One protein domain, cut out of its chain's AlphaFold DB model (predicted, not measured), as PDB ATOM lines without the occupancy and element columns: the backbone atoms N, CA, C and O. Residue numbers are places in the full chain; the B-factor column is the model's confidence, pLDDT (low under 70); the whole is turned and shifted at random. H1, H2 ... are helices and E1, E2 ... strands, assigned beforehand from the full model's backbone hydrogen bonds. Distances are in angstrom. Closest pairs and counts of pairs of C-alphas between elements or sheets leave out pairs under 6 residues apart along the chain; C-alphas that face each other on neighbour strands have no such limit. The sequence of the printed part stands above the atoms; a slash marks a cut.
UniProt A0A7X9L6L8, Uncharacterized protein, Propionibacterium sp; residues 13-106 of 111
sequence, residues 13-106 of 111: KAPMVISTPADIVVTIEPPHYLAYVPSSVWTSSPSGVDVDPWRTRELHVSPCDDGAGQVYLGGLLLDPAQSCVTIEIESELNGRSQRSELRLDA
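AT A GLANCE: This is residues 13 to 106 of the 111 residues of an uncharacterized protein of Propionibacterium sp (UniProt A0A7X9L6L8). A twisted sheet of four antiparallel strands forms a wall, with the long hairpin of E4 and E5 along one side and the shorter E1 and E2 on the other. A loose ribbon, made by residues 13 to 20 running beside residues 71 to 77, partly covers one face near E1 and E2, while a loop with the small helix H1 lies beyond E2, its residues 43 to 48 sticking out. The printed part has 94 residues, with the order E1 H1 E2 E3 E4 E5 along the chain and E2 E1 E4 E5 across the sheet. The class is mostly strand, though under half of the residues are in named elements. The whole is compact, with a radius of gyration of the C-alphas of 14.1 A and spans of 42 by 30 by 19 A.

HOW THE PARTS SIT: Start with the hairpin of E4, residues 84 to 93, and E5, residues 96 to 105, antiparallel at 162 degrees; look for N 89 and O 100, 2.8 A apart. On the other side of E4 is E1, residues 23 to 28, antiparallel at 162 degrees, with N 27 and O 88 2.9 A apart. Next comes the edge strand E2, residues 58 to 61, antiparallel to E1 at 160 degrees, with N 26 and O 59 2.9 A apart. The sheet is twisted, its C-alphas lying up to 4.1 A off the best plane. E3, residues 76 to 78, pairs with no named strand, but residues 13 to 14 make a short antiparallel pairing with its residues 76 to 77. The closest C-alphas of E3 and E4 are those of Leu 78 and Val 85, 7.9 A apart. H1, residues 39 to 44, is not on the sheet; both of its O i to N i+4 pairs are within hydrogen-bond range. Residues 34 to 35 pair antiparallel with residues 55 to 56.

IN THESE COORDINATES: Find C-alpha 84 at (20.053, 40.159, -43.295); from there E4 runs 29.4 A to C-alpha 93. E5 returns over 30.0 A to C-alpha 105 at (18.518, 35.645, -42.085). E1 begins at C-alpha 23, (42.284, 35.799, -30.476), and is 16.7 A long; E2 covers 9.8 A, H1 8.4 A and E3 6.4 A.

THE WHOLE: The C-alphas farthest apart are those of Ser 47 and Gly 95, 44.5 A. The printed part has no cut; the links H1 to E2 and E2 to E3 are long. Mean pLDDT of the printed part is 70.4, and 43 residues are under 70, among them 13 to 21, 39 to 50 and 64 to 83.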
ATOM      1  N   LYS A  13      18.528  35.181 -30.511       61.34
ATOM      2  CA  LYS A  13      19.666  34.425 -29.976       61.34
ATOM      3  C   LYS A  13      20.283  33.604 -31.100       61.34
ATOM      4  O   LYS A  13      19.716  32.586 -31.487       61.34
ATOM      5  N   ALA A  14      21.450  34.011 -31.576       60.34
ATOM      6  CA  ALA A  14      22.251  33.226 -32.505       60.34
ATOM      7  C   ALA A  14      23.335  32.468 -31.716       60.34
ATOM      8  O   ALA A  14      24.337  33.083 -31.342       60.34
ATOM      9  N   PRO A  15      23.151  31.173 -31.385       56.91
ATOM     10  CA  PRO A  15      24.194  30.394 -30.726       56.91
ATOM     11  C   PRO A  15      25.385  30.261 -31.677       56.91
ATOM     12  O   PRO A  15      25.274  29.649 -32.738       56.91
ATOM     13  N   MET A  16      26.523  30.842 -31.305       60.34
ATOM     14  CA  MET A  16      27.725  30.850 -32.131       60.34
ATOM     15  C   MET A  16      28.878  30.227 -31.364       60.34
ATOM     16  O   MET A  16      29.649  30.917 -30.709       60.34
ATOM     17  N   VAL A  17      29.015  28.908 -31.461       57.69
ATOM     18  CA  VAL A  17      30.138  28.213 -30.834       57.69
ATOM     19  C   VAL A  17      31.390  28.447 -31.671       57.69
ATOM     20  O   VAL A  17      31.656  27.729 -32.631       57.69
ATOM     21  N   ILE A  18      32.163  29.462 -31.301       60.03
ATOM     22  CA  ILE A  18      33.546  29.598 -31.753       60.03
ATOM     23  C   ILE A  18      34.391  28.861 -30.725       60.03
ATOM     24  O   ILE A  18      34.261  29.160 -29.547       60.03
ATOM     25  N   SER A  19      35.186  27.884 -31.155       58.59
ATOM     26  CA  SER A  19      36.172  27.196 -30.321       58.59
ATOM     27  C   SER A  19      37.524  27.387 -30.983       58.59
ATOM     28  O   SER A  19      37.754  26.889 -32.085       58.59
ATOM     29  N   THR A  20      38.395  28.169 -30.358       61.22
ATOM     30  CA  THR A  20      39.720  28.452 -30.909       61.22
ATOM     31  C   THR A  20      40.712  28.778 -29.793       61.22
ATOM     32  O   THR A  20      40.321  29.392 -28.796       61.22
ATOM     33  N   PRO A  21      41.986  28.374 -29.944       63.12
ATOM     34  CA  PRO A  21      43.075  28.769 -29.057       63.12
ATOM     35  C   PRO A  21      43.681  30.140 -29.427       63.12
ATOM     36  O   PRO A  21      44.785  30.444 -28.988       63.12
ATOM     37  N   ALA A  22      43.017  30.927 -30.276       72.75
ATOM     38  CA  ALA A  22      43.497  32.201 -30.815       72.75
ATOM     39  C   ALA A  22      42.572  33.368 -30.451       72.75
ATOM     40  O   ALA A  22      41.397  33.155 -30.149       72.75
ATOM     41  N   ASP A  23      43.097  34.588 -30.539       79.19
ATOM     42  CA  ASP A  23      42.284  35.799 -30.476       79.19
ATOM     43  C   ASP A  23      41.265  35.805 -31.619       79.19
ATOM     44  O   ASP A  23      41.590  35.452 -32.759       79.19
ATOM     45  N   ILE A  24      40.031  36.191 -31.304       79.06
ATOM     46  CA  ILE A  24      38.955  36.378 -32.272       79.06
ATOM     47  C   ILE A  24      38.488  37.822 -32.224       79.06
ATOM     48  O   ILE A  24      38.193  38.353 -31.152       79.06
ATOM     49  N   VAL A  25      38.293  38.404 -33.399       85.00
ATOM     50  CA  VAL A  25      37.527  39.632 -33.572       85.00
ATOM     51  C   VAL A  25      36.247  39.287 -34.319       85.00
ATOM     52  O   VAL A  25      36.284  38.727 -35.413       85.00
ATOM     53  N   VAL A  26      35.107  39.584 -33.699       83.00
ATOM     54  CA  VAL A  26      33.789  39.461 -34.320       83.00
ATOM     55  C   VAL A  26      33.285  40.856 -34.638       83.00
ATOM     56  O   VAL A  26      33.047  41.648 -33.726       83.00
ATOM     57  N   THR A  27      33.073  41.135 -35.917       85.62
ATOM     58  CA  THR A  27      32.609  42.437 -36.394       85.62
ATOM     59  C   THR A  27      31.255  42.277 -37.062       85.62
ATOM     60  O   THR A  27      31.010  41.310 -37.786       85.62
ATOM     61  N   ILE A  28      30.359  43.227 -36.806       80.44
ATOM     62  CA  ILE A  28      29.051  43.280 -37.450       80.44
ATOM     63  C   ILE A  28      28.921  44.564 -38.265       80.44
ATOM     64  O   ILE A  28      29.279  45.657 -37.809       80.44
ATOM     65  N   GLU A  29      28.409  44.438 -39.485       77.69
ATOM     66  CA  GLU A  29      28.210  45.597 -40.346       77.69
ATOM     67  C   GLU A  29      27.036  46.468 -39.856       77.69
ATOM     68  O   GLU A  29      26.067  45.969 -39.280       77.69
ATOM     69  N   PRO A  30      27.072  47.795 -40.072       74.19
ATOM     70  CA  PRO A  30      25.909  48.646 -39.840       74.19
ATOM     71  C   PRO A  30      24.732  48.222 -40.743       74.19
ATOM     72  O   PRO A  30      24.972  47.856 -41.890       74.19
ATOM     73  N   PRO A  31      23.467  48.339 -40.294       70.75
ATOM     74  CA  PRO A  31      23.002  49.014 -39.081       70.75
ATOM     75  C   PRO A  31      22.869  48.094 -37.856       70.75
ATOM     76  O   PRO A  31      22.219  48.469 -36.877       70.75
ATOM     77  N   HIS A  32      23.487  46.917 -37.889       73.31
ATOM     78  CA  HIS A  32      23.367  45.928 -36.832       73.31
ATOM     79  C   HIS A  32      24.266  46.242 -35.628       73.31
ATOM     80  O   HIS A  32      25.230  47.011 -35.701       73.31
ATOM     81  N   TYR A  33      23.938  45.605 -34.505       74.44
ATOM     82  CA  TYR A  33      24.736  45.614 -33.285       74.44
ATOM     83  C   TYR A  33      24.778  44.205 -32.703       74.44
ATOM     84  O   TYR A  33      23.813  43.450 -32.813       74.44
ATOM     85  N   LEU A  34      25.896  43.883 -32.064       76.12
ATOM     86  CA  LEU A  34      26.061  42.732 -31.189       76.12
ATOM     87  C   LEU A  34      25.752  43.168 -29.760       76.12
ATOM     88  O   LEU A  34      26.001  44.317 -29.398       76.12
ATOM     89  N   ALA A  35      25.298  42.245 -28.919       73.00
ATOM     90  CA  ALA A  35      25.352  42.442 -27.477       73.00
ATOM     91  C   ALA A  35      25.903  41.205 -26.773       73.00
ATOM     92  O   ALA A  35      25.396  40.097 -26.959       73.00
ATOM     93  N   TYR A  36      26.937  41.416 -25.956       74.62
ATOM     94  CA  TYR A  36      27.520  40.387 -25.100       74.62
ATOM     95  C   TYR A  36      27.071  40.613 -23.657       74.62
ATOM     96  O   TYR A  36      27.525  41.535 -22.984       74.62
ATOM     97  N   VAL A  37      26.167  39.759 -23.178       69.19
ATOM     98  CA  VAL A  37      25.579  39.877 -21.840       69.19
ATOM     99  C   VAL A  37      26.137  38.770 -20.941       69.19
ATOM    100  O   VAL A  37      25.963  37.592 -21.263       69.19
ATOM    101  N   PRO A  38      26.766  39.101 -19.795       71.12
ATOM    102  CA  PRO A  38      27.203  38.095 -18.833       71.12
ATOM    103  C   PRO A  38      26.045  37.201 -18.371       71.12
ATOM    104  O   PRO A  38      24.934  37.672 -18.120       71.12
ATOM    105  N   SER A  39      26.309  35.905 -18.193       67.88
ATOM    106  CA  SER A  39      25.285  34.919 -17.817       67.88
ATOM    107  C   SER A  39      24.581  35.246 -16.494       67.88
ATOM    108  O   SER A  39      23.382  35.000 -16.358       67.88
ATOM    109  N   SER A  40      25.293  35.841 -15.533       69.88
ATOM    110  CA  SER A  40      24.729  36.307 -14.262       69.88
ATOM    111  C   SER A  40      23.658  37.375 -14.474       69.88
ATOM    112  O   SER A  40      22.579  37.262 -13.907       69.88
ATOM    113  N   VAL A  41      23.923  38.350 -15.348       69.38
ATOM    114  CA  VAL A  41      22.982  39.423 -15.703       69.38
ATOM    115  C   VAL A  41      21.783  38.848 -16.451       69.38
ATOM    116  O   VAL A  41      20.639  39.171 -16.130       69.38
ATOM    117  N   TRP A  42      22.040  37.943 -17.400       66.12
ATOM    118  CA  TRP A  42      20.999  37.278 -18.181       66.12
ATOM    119  C   TRP A  42      20.014  36.491 -17.308       66.12
ATOM    120  O   TRP A  42      18.802  36.561 -17.499       66.12
ATOM    121  N   THR A  43      20.530  35.731 -16.343       64.19
ATOM    122  CA  THR A  43      19.720  34.846 -15.490       64.19
ATOM    123  C   THR A  43      19.027  35.582 -14.347       64.19
ATOM    124  O   THR A  43      17.982  35.128 -13.886       64.19
ATOM    125  N   SER A  44      19.562  36.723 -13.903       62.72
ATOM    126  CA  SER A  44      19.006  37.488 -12.783       62.72
ATOM    127  C   SER A  44      17.879  38.452 -13.156       62.72
ATOM    128  O   SER A  44      17.289  39.038 -12.250       62.72
ATOM    129  N   SER A  45      17.587  38.653 -14.447       58.88
ATOM    130  CA  SER A  45      16.625  39.670 -14.891       58.88
ATOM    131  C   SER A  45      15.319  39.054 -15.418       58.88
ATOM    132  O   SER A  45      15.193  38.785 -16.614       58.88
ATOM    133  N   PRO A  46      14.311  38.830 -14.550       54.78
ATOM    134  CA  PRO A  46      13.026  38.246 -14.947       54.78
ATOM    135  C   PRO A  46      12.189  39.157 -15.863       54.78
ATOM    136  O   PRO A  46      11.252  38.682 -16.497       54.78
ATOM    137  N   SER A  47      12.516  40.451 -15.940       61.97
ATOM    138  CA  SER A  47      11.754  41.494 -16.648       61.97
ATOM    139  C   SER A  47      12.360  41.908 -17.997       61.97
ATOM    140  O   SER A  47      11.959  42.936 -18.546       61.97
ATOM    141  N   GLY A  48      13.348  41.158 -18.494       60.91
ATOM    142  CA  GLY A  48      14.212  41.582 -19.598       60.91
ATOM    143  C   GLY A  48      15.497  42.245 -19.096       60.91
ATOM    144  O   GLY A  48      15.589  42.679 -17.949       60.91
ATOM    145  N   VAL A  49      16.526  42.276 -19.938       67.50
ATOM    146  CA  VAL A  49      17.858  42.811 -19.622       67.50
ATOM    147  C   VAL A  49      18.094  44.028 -20.500       67.50
ATOM    148  O   VAL A  49      18.091  43.857 -21.706       67.50
ATOM    149  N   ASP A  50      18.319  45.217 -19.938       69.25
ATOM    150  CA  ASP A  50      18.714  46.396 -20.726       69.25
ATOM    151  C   ASP A  50      20.074  46.169 -21.398       69.25
ATOM    152  O   ASP A  50      21.090  46.327 -20.735       69.25
ATOM    153  N   VAL A  51      20.122  45.785 -22.679       71.25
ATOM    154  CA  VAL A  51      21.397  45.498 -23.353       71.25
ATOM    155  C   VAL A  51      22.113  46.702 -23.925       71.25
ATOM    156  O   VAL A  51      23.220  46.533 -24.430       71.25
ATOM    157  N   ASP A  52      21.550  47.904 -23.823       74.06
ATOM    158  CA  ASP A  52      22.192  49.113 -24.331       74.06
ATOM    159  C   ASP A  52      23.641  49.292 -23.844       74.06
ATOM    160  O   ASP A  52      24.489  49.624 -24.680       74.06
ATOM    161  N   PRO A  53      23.980  49.007 -22.568       77.69
ATOM    162  CA  PRO A  53      25.355  49.066 -22.069       77.69
ATOM    163  C   PRO A  53      26.279  47.989 -22.647       77.69
ATOM    164  O   PRO A  53      27.498  48.126 -22.590       77.69
ATOM    165  N   TRP A  54      25.704  46.903 -23.163       76.19
ATOM    166  CA  TRP A  54      26.413  45.748 -23.711       76.19
ATOM    167  C   TRP A  54      26.430  45.738 -25.245       76.19
ATOM    168  O   TRP A  54      27.014  44.822 -25.829       76.19
ATOM    169  N   ARG A  55      25.816  46.737 -25.904       78.62
ATOM    170  CA  ARG A  55      25.828  46.876 -27.365       78.62
ATOM    171  C   ARG A  55      27.214  47.258 -27.869       78.62
ATOM    172  O   ARG A  55      27.802  48.244 -27.432       78.62
ATOM    173  N   THR A  56      27.691  46.526 -28.866       82.56
ATOM    174  CA  THR A  56      28.943  46.802 -29.569       82.56
ATOM    175  C   THR A  56      28.814  46.479 -31.057       82.56
ATOM    176  O   THR A  56      27.926  45.734 -31.467       82.56
ATOM    177  N   ARG A  57      29.691  47.048 -31.886       83.62
ATOM    178  CA  ARG A  57      29.861  46.627 -33.289       83.62
ATOM    179  C   ARG A  57      31.001  45.637 -33.485       83.62
ATOM    180  O   ARG A  57      31.103  45.016 -34.535       83.62
ATOM    181  N   GLU A  58      31.836  45.512 -32.467       86.94
ATOM    182  CA  GLU A  58      33.053  44.726 -32.500       86.94
ATOM    183  C   GLU A  58      33.231  44.057 -31.140       86.94
ATOM    184  O   GLU A  58      33.146  44.707 -30.092       86.94
ATOM    185  N   LEU A  59      33.421  42.745 -31.144       83.81
ATOM    186  CA  LEU A  59      33.664  41.952 -29.951       83.81
ATOM    187  C   LEU A  59      35.019  41.267 -30.092       83.81
ATOM    188  O   LEU A  59      35.208  40.427 -30.968       83.81
ATOM    189  N   HIS A  60      35.934  41.615 -29.193       84.81
ATOM    190  CA  HIS A  60      37.237  40.972 -29.072       84.81
ATOM    191  C   HIS A  60      37.146  39.864 -28.037       84.81
ATOM    192  O   HIS A  60      36.698  40.091 -26.910       84.81
ATOM    193  N   VAL A  61      37.555  38.666 -28.429       77.81
ATOM    194  CA  VAL A  61      37.529  37.479 -27.588       77.81
ATOM    195  C   VAL A  61      38.927  36.885 -27.568       77.81
ATOM    196  O   VAL A  61      39.364  36.287 -28.546       77.81
ATOM    197  N   SER A  62      39.602  37.035 -26.433       77.31
ATOM    198  CA  SER A  62      40.940  36.494 -26.210       77.31
ATOM    199  C   SER A  62      40.885  35.284 -25.278       77.31
ATOM    200  O   SER A  62      40.163  35.330 -24.275       77.31
ATOM    201  N   PRO A  63      41.618  34.198 -25.573       71.75
ATOM    202  CA  PRO A  63      41.759  33.083 -24.651       71.75
ATOM    203  C   PRO A  63      42.442  33.517 -23.354       71.75
ATOM    204  O   PRO A  63      43.367  34.326 -23.352       71.75
ATOM    205  N   CYS A  64      41.976  32.961 -22.238       67.75
ATOM    206  CA  CYS A  64      42.659  33.095 -20.960       67.75
ATOM    207  C   CYS A  64      43.869  32.144 -20.922       67.75
ATOM    208  O   CYS A  64      43.785  31.006 -21.379       67.75
ATOM    209  N   ASP A  65      44.970  32.574 -20.302       65.12
ATOM    210  CA  ASP A  65      46.195  31.772 -20.109       65.12
ATOM    211  C   ASP A  65      46.042  30.622 -19.083       65.12
ATOM    212  O   ASP A  65      47.024  30.037 -18.623       65.12
ATOM    213  N   ASP A  66      44.819  30.262 -18.691       63.38
ATOM    214  CA  ASP A  66      44.543  29.260 -17.652       63.38
ATOM    215  C   ASP A  66      44.665  27.802 -18.139       63.38
ATOM    216  O   ASP A  66      44.352  26.859 -17.409       63.38
ATOM    217  N   GLY A  67      45.162  27.596 -19.361       52.12
ATOM    218  CA  GLY A  67      45.364  26.275 -19.958       52.12
ATOM    219  C   GLY A  67      44.083  25.632 -20.498       52.12
ATOM    220  O   GLY A  67      44.159  24.560 -21.105       52.12
ATOM    221  N   ALA A  68      42.920  26.278 -20.355       55.66
ATOM    222  CA  ALA A  68      41.701  25.895 -21.051       55.66
ATOM    223  C   ALA A  68      41.704  26.553 -22.440       55.66
ATOM    224  O   ALA A  68      41.159  27.631 -22.644       55.66
ATOM    225  N   GLY A  69      42.353  25.907 -23.416       53.00
ATOM    226  CA  GLY A  69      42.567  26.420 -24.781       53.00
ATOM    227  C   GLY A  69      41.313  26.548 -25.660       53.00
ATOM    228  O   GLY A  69      41.380  26.280 -26.860       53.00
ATOM    229  N   GLN A  70      40.159  26.873 -25.080       56.22
ATOM    230  CA  GLN A  70      38.890  27.005 -25.780       56.22
ATOM    231  C   GLN A  70      38.084  28.147 -25.167       56.22
ATOM    232  O   GLN A  70      37.504  28.007 -24.091       56.22
ATOM    233  N   VAL A  71      37.998  29.264 -25.887       58.31
ATOM    234  CA  VAL A  71      36.949  30.248 -25.613       58.31
ATOM    235  C   VAL A  71      35.663  29.779 -26.266       58.31
ATOM    236  O   VAL A  71      35.720  29.176 -27.330       58.31
ATOM    237  N   TYR A  72      34.529  30.042 -25.622       57.03
ATOM    238  CA  TYR A  72      33.199  29.745 -26.139       57.03
ATOM    239  C   TYR A  72      32.361  31.016 -26.125       57.03
ATOM    240  O   TYR A  72      32.077  31.571 -25.061       57.03
ATOM    241  N   LEU A  73      31.907  31.450 -27.297       61.78
ATOM    242  CA  LEU A  73      30.862  32.461 -27.378       61.78
ATOM    243  C   LEU A  73      29.499  31.762 -27.234       61.78
ATOM    244  O   LEU A  73      29.091  30.955 -28.059       61.78
ATOM    245  N   GLY A  74      28.792  32.013 -26.129       55.38
ATOM    246  CA  GLY A  74      27.521  31.330 -25.835       55.38
ATOM    247  C   GLY A  74      26.363  31.731 -26.758       55.38
ATOM    248  O   GLY A  74      25.381  31.000 -26.879       55.38
ATOM    249  N   GLY A  75      26.476  32.883 -27.420       61.66
ATOM    250  CA  GLY A  75      25.516  33.381 -28.397       61.66
ATOM    251  C   GLY A  75      25.614  34.890 -28.597       61.66
ATOM    252  O   GLY A  75      26.235  35.594 -27.803       61.66
ATOM    253  N   LEU A  76      24.986  35.365 -29.668       67.12
ATOM    254  CA  LEU A  76      24.861  36.777 -30.020       67.12
ATOM    255  C   LEU A  76      23.389  37.192 -29.994       67.12
ATOM    256  O   LEU A  76      22.509  36.375 -30.267       67.12
ATOM    257  N   LEU A  77      23.142  38.458 -29.670       66.31
ATOM    258  CA  LEU A  77      21.834  39.097 -29.779       66.31
ATOM    259  C   LEU A  77      21.824  39.988 -31.020       66.31
ATOM    260  O   LEU A  77      22.655  40.891 -31.113       66.31
ATOM    261  N   LEU A  78      20.887  39.740 -31.940       67.38
ATOM    262  CA  LEU A  78      20.750  40.467 -33.214       67.38
ATOM    263  C   LEU A  78      19.361  41.088 -33.376       67.38
ATOM    264  O   LEU A  78      18.378  40.404 -33.120       67.38
ATOM    265  N   ASP A  79      19.270  42.329 -33.848       66.94
ATOM    266  CA  ASP A  79      17.995  43.025 -34.091       66.94
ATOM    267  C   ASP A  79      17.169  42.340 -35.216       66.94
ATOM    268  O   ASP A  79      17.599  42.344 -36.372       66.94
ATOM    269  N   PRO A  80      15.983  41.765 -34.922       61.25
ATOM    270  CA  PRO A  80      15.144  41.026 -35.853       61.25
ATOM    271  C   PRO A  80      14.329  41.942 -36.768       61.25
ATOM    272  O   PRO A  80      13.710  41.452 -37.709       61.25
ATOM    273  N   ALA A  81      14.313  43.261 -36.536       63.81
ATOM    274  CA  ALA A  81      13.744  44.205 -37.496       63.81
ATOM    275  C   ALA A  81      14.592  44.307 -38.779       63.81
ATOM    276  O   ALA A  81      14.159  44.923 -39.756       63.81
ATOM    277  N   GLN A  82      15.793  43.722 -38.787       65.69
ATOM    278  CA  GLN A  82      16.747  43.810 -39.887       65.69
ATOM    279  C   GLN A  82      16.846  42.456 -40.599       65.69
ATOM    280  O   GLN A  82      17.069  41.434 -39.969       65.69
ATOM    281  N   SER A  83      16.652  42.428 -41.917       61.53
ATOM    282  CA  SER A  83      16.394  41.185 -42.662       61.53
ATOM    283  C   SER A  83      17.614  40.282 -42.869       61.53
ATOM    284  O   SER A  83      17.450  39.067 -42.935       61.53
ATOM    285  N   CYS A  84      18.814  40.861 -42.955       75.06
ATOM    286  CA  CYS A  84      20.053  40.159 -43.295       75.06
ATOM    287  C   CYS A  84      21.183  40.647 -42.407       75.06
ATOM    288  O   CYS A  84      21.461  41.838 -42.424       75.06
ATOM    289  N   VAL A  85      21.839  39.747 -41.680       73.00
ATOM    290  CA  VAL A  85      22.982  40.067 -40.825       73.00
ATOM    291  C   VAL A  85      24.221  39.362 -41.361       73.00
ATOM    292  O   VAL A  85      24.243  38.134 -41.440       73.00
ATOM    293  N   THR A  86      25.270  40.122 -41.662       78.56
ATOM    294  CA  THR A  86      26.599  39.576 -41.961       78.56
ATOM    295  C   THR A  86      27.507  39.765 -40.751       78.56
ATOM    296  O   THR A  86      27.672  40.878 -40.249       78.56
ATOM    297  N   ILE A  87      28.081  38.664 -40.277       76.94
ATOM    298  CA  ILE A  87      29.050  38.620 -39.186       76.94
ATOM    299  C   ILE A  87      30.386  38.203 -39.774       76.94
ATOM    300  O   ILE A  87      30.517  37.114 -40.334       76.94
ATOM    301  N   GLU A  88      31.386  39.050 -39.601       82.25
ATOM    302  CA  GLU A  88      32.758  38.734 -39.956       82.25
ATOM    303  C   GLU A  88      33.498  38.259 -38.714       82.25
ATOM    304  O   GLU A  88      33.407  38.865 -37.647       82.25
ATOM    305  N   ILE A  89      34.215  37.153 -38.853       79.38
ATOM    306  CA  ILE A  89      35.034  36.572 -37.799       79.38
ATOM    307  C   ILE A  89      36.455  36.526 -38.317       79.38
ATOM    308  O   ILE A  89      36.738  35.838 -39.302       79.38
ATOM    309  N   GLU A  90      37.353  37.211 -37.637       82.75
ATOM    310  CA  GLU A  90      38.780  37.101 -37.872       82.75
ATOM    311  C   GLU A  90      39.428  36.399 -36.683       82.75
ATOM    312  O   GLU A  90      39.134  36.727 -35.538       82.75
ATOM    313  N   SER A  91      40.281  35.413 -36.947       76.50
ATOM    314  CA  SER A  91      41.110  34.773 -35.931       76.50
ATOM    315  C   SER A  91      42.579  34.828 -36.320       76.50
ATOM    316  O   SER A  91      42.924  34.607 -37.481       76.50
ATOM    317  N   GLU A  92      43.456  35.098 -35.356       76.25
ATOM    318  CA  GLU A  92      44.902  35.127 -35.582       76.25
ATOM    319  C   GLU A  92      45.606  34.066 -34.734       76.25
ATOM    320  O   GLU A  92      45.604  34.121 -33.507       76.25
ATOM    321  N   LEU A  93      46.247  33.093 -35.388       71.69
ATOM    322  CA  LEU A  93      47.027  32.055 -34.713       71.69
ATOM    323  C   LEU A  93      48.454  32.028 -35.257       71.69
ATOM    324  O   LEU A  93      48.672  31.751 -36.438       71.69
ATOM    325  N   ASN A  94      49.441  32.251 -34.386       76.12
ATOM    326  CA  ASN A  94      50.867  32.232 -34.741       76.12
ATOM    327  C   ASN A  94      51.207  33.153 -35.936       76.12
ATOM    328  O   ASN A  94      51.957  32.757 -36.833       76.12
ATOM    329  N   GLY A  95      50.624  34.356 -35.977       76.19
ATOM    330  CA  GLY A  95      50.833  35.332 -37.054       76.19
ATOM    331  C   GLY A  95      50.148  34.982 -38.380       76.19
ATOM    332  O   GLY A  95      50.501  35.538 -39.421       76.19
ATOM    333  N   ARG A  96      49.210  34.023 -38.383       76.12
ATOM    334  CA  ARG A  96      48.352  33.714 -39.533       76.12
ATOM    335  C   ARG A  96      46.919  34.116 -39.223       76.12
ATOM    336  O   ARG A  96      46.318  33.542 -38.317       76.12
ATOM    337  N   SER A  97      46.375  35.029 -40.023       80.62
ATOM    338  CA  SER A  97      44.968  35.424 -39.952       80.62
ATOM    339  C   SER A  97      44.091  34.485 -40.780       80.62
ATOM    340  O   SER A  97      44.404  34.167 -41.933       80.62
ATOM    341  N   GLN A  98      42.971  34.060 -40.208       79.12
ATOM    342  CA  GLN A  98      41.884  33.375 -40.890       79.12
ATOM    343  C   GLN A  98      40.623  34.229 -40.769       79.12
ATOM    344  O   GLN A  98      40.233  34.615 -39.673       79.12
ATOM    345  N   ARG A  99      39.957  34.485 -41.897       82.00
ATOM    346  CA  ARG A  99      38.677  35.197 -41.934       82.00
ATOM    347  C   ARG A  99      37.561  34.245 -42.331       82.00
ATOM    348  O   ARG A  99      37.723  33.451 -43.257       82.00
ATOM    349  N   SER A 100      36.446  34.331 -41.625       74.69
ATOM    350  CA  SER A 100      35.206  33.619 -41.915       74.69
ATOM    351  C   SER A 100      34.050  34.609 -41.917       74.69
ATOM    352  O   SER A 100      34.078  35.609 -41.208       74.69
ATOM    353  N   GLU A 101      33.028  34.320 -42.710       80.44
ATOM    354  CA  GLU A 101      31.817  35.128 -42.797       80.44
ATOM    355  C   GLU A 101      30.621  34.235 -42.466       80.44
ATOM    356  O   GLU A 101      30.495  33.133 -43.007       80.44
ATOM    357  N   LEU A 102      29.756  34.699 -41.568       74.88
ATOM    358  CA  LEU A 102      28.476  34.073 -41.275       74.88
ATOM    359  C   LEU A 102      27.356  35.027 -41.675       74.88
ATOM    360  O   LEU A 102      27.281  36.148 -41.180       74.88
ATOM    361  N   ARG A 103      26.452  34.548 -42.526       75.94
ATOM    362  CA  ARG A 103      25.218  35.254 -42.869       75.94
ATOM    363  C   ARG A 103      24.049  34.643 -42.118       75.94
ATOM    364  O   ARG A 103      23.915  33.419 -42.079       75.94
ATOM    365  N   LEU A 104      23.237  35.494 -41.510       72.50
ATOM    366  CA  LEU A 104      22.047  35.113 -40.766       72.50
ATOM    367  C   LEU A 104      20.839  35.866 -41.318       72.50
ATOM    368  O   LEU A 104      20.828  37.096 -41.364       72.50
ATOM    369  N   ASP A 105      19.807  35.108 -41.667       70.25
ATOM    370  CA  ASP A 105      18.518  35.645 -42.085       70.25
ATOM    371  C   ASP A 105      17.680  35.878 -40.825       70.25
ATOM    372  O   ASP A 105      17.253  34.924 -40.168       70.25
ATOM    373  N   ALA A 106      17.452  37.137 -40.443       58.75
ATOM    374  CA  ALA A 106      16.650  37.434 -39.249       58.75
ATOM    375  C   ALA A 106      15.133  37.379 -39.527       58.75
ATOM    376  O   ALA A 106      14.328  37.383 -38.595       58.75
TER     377      ALA A 106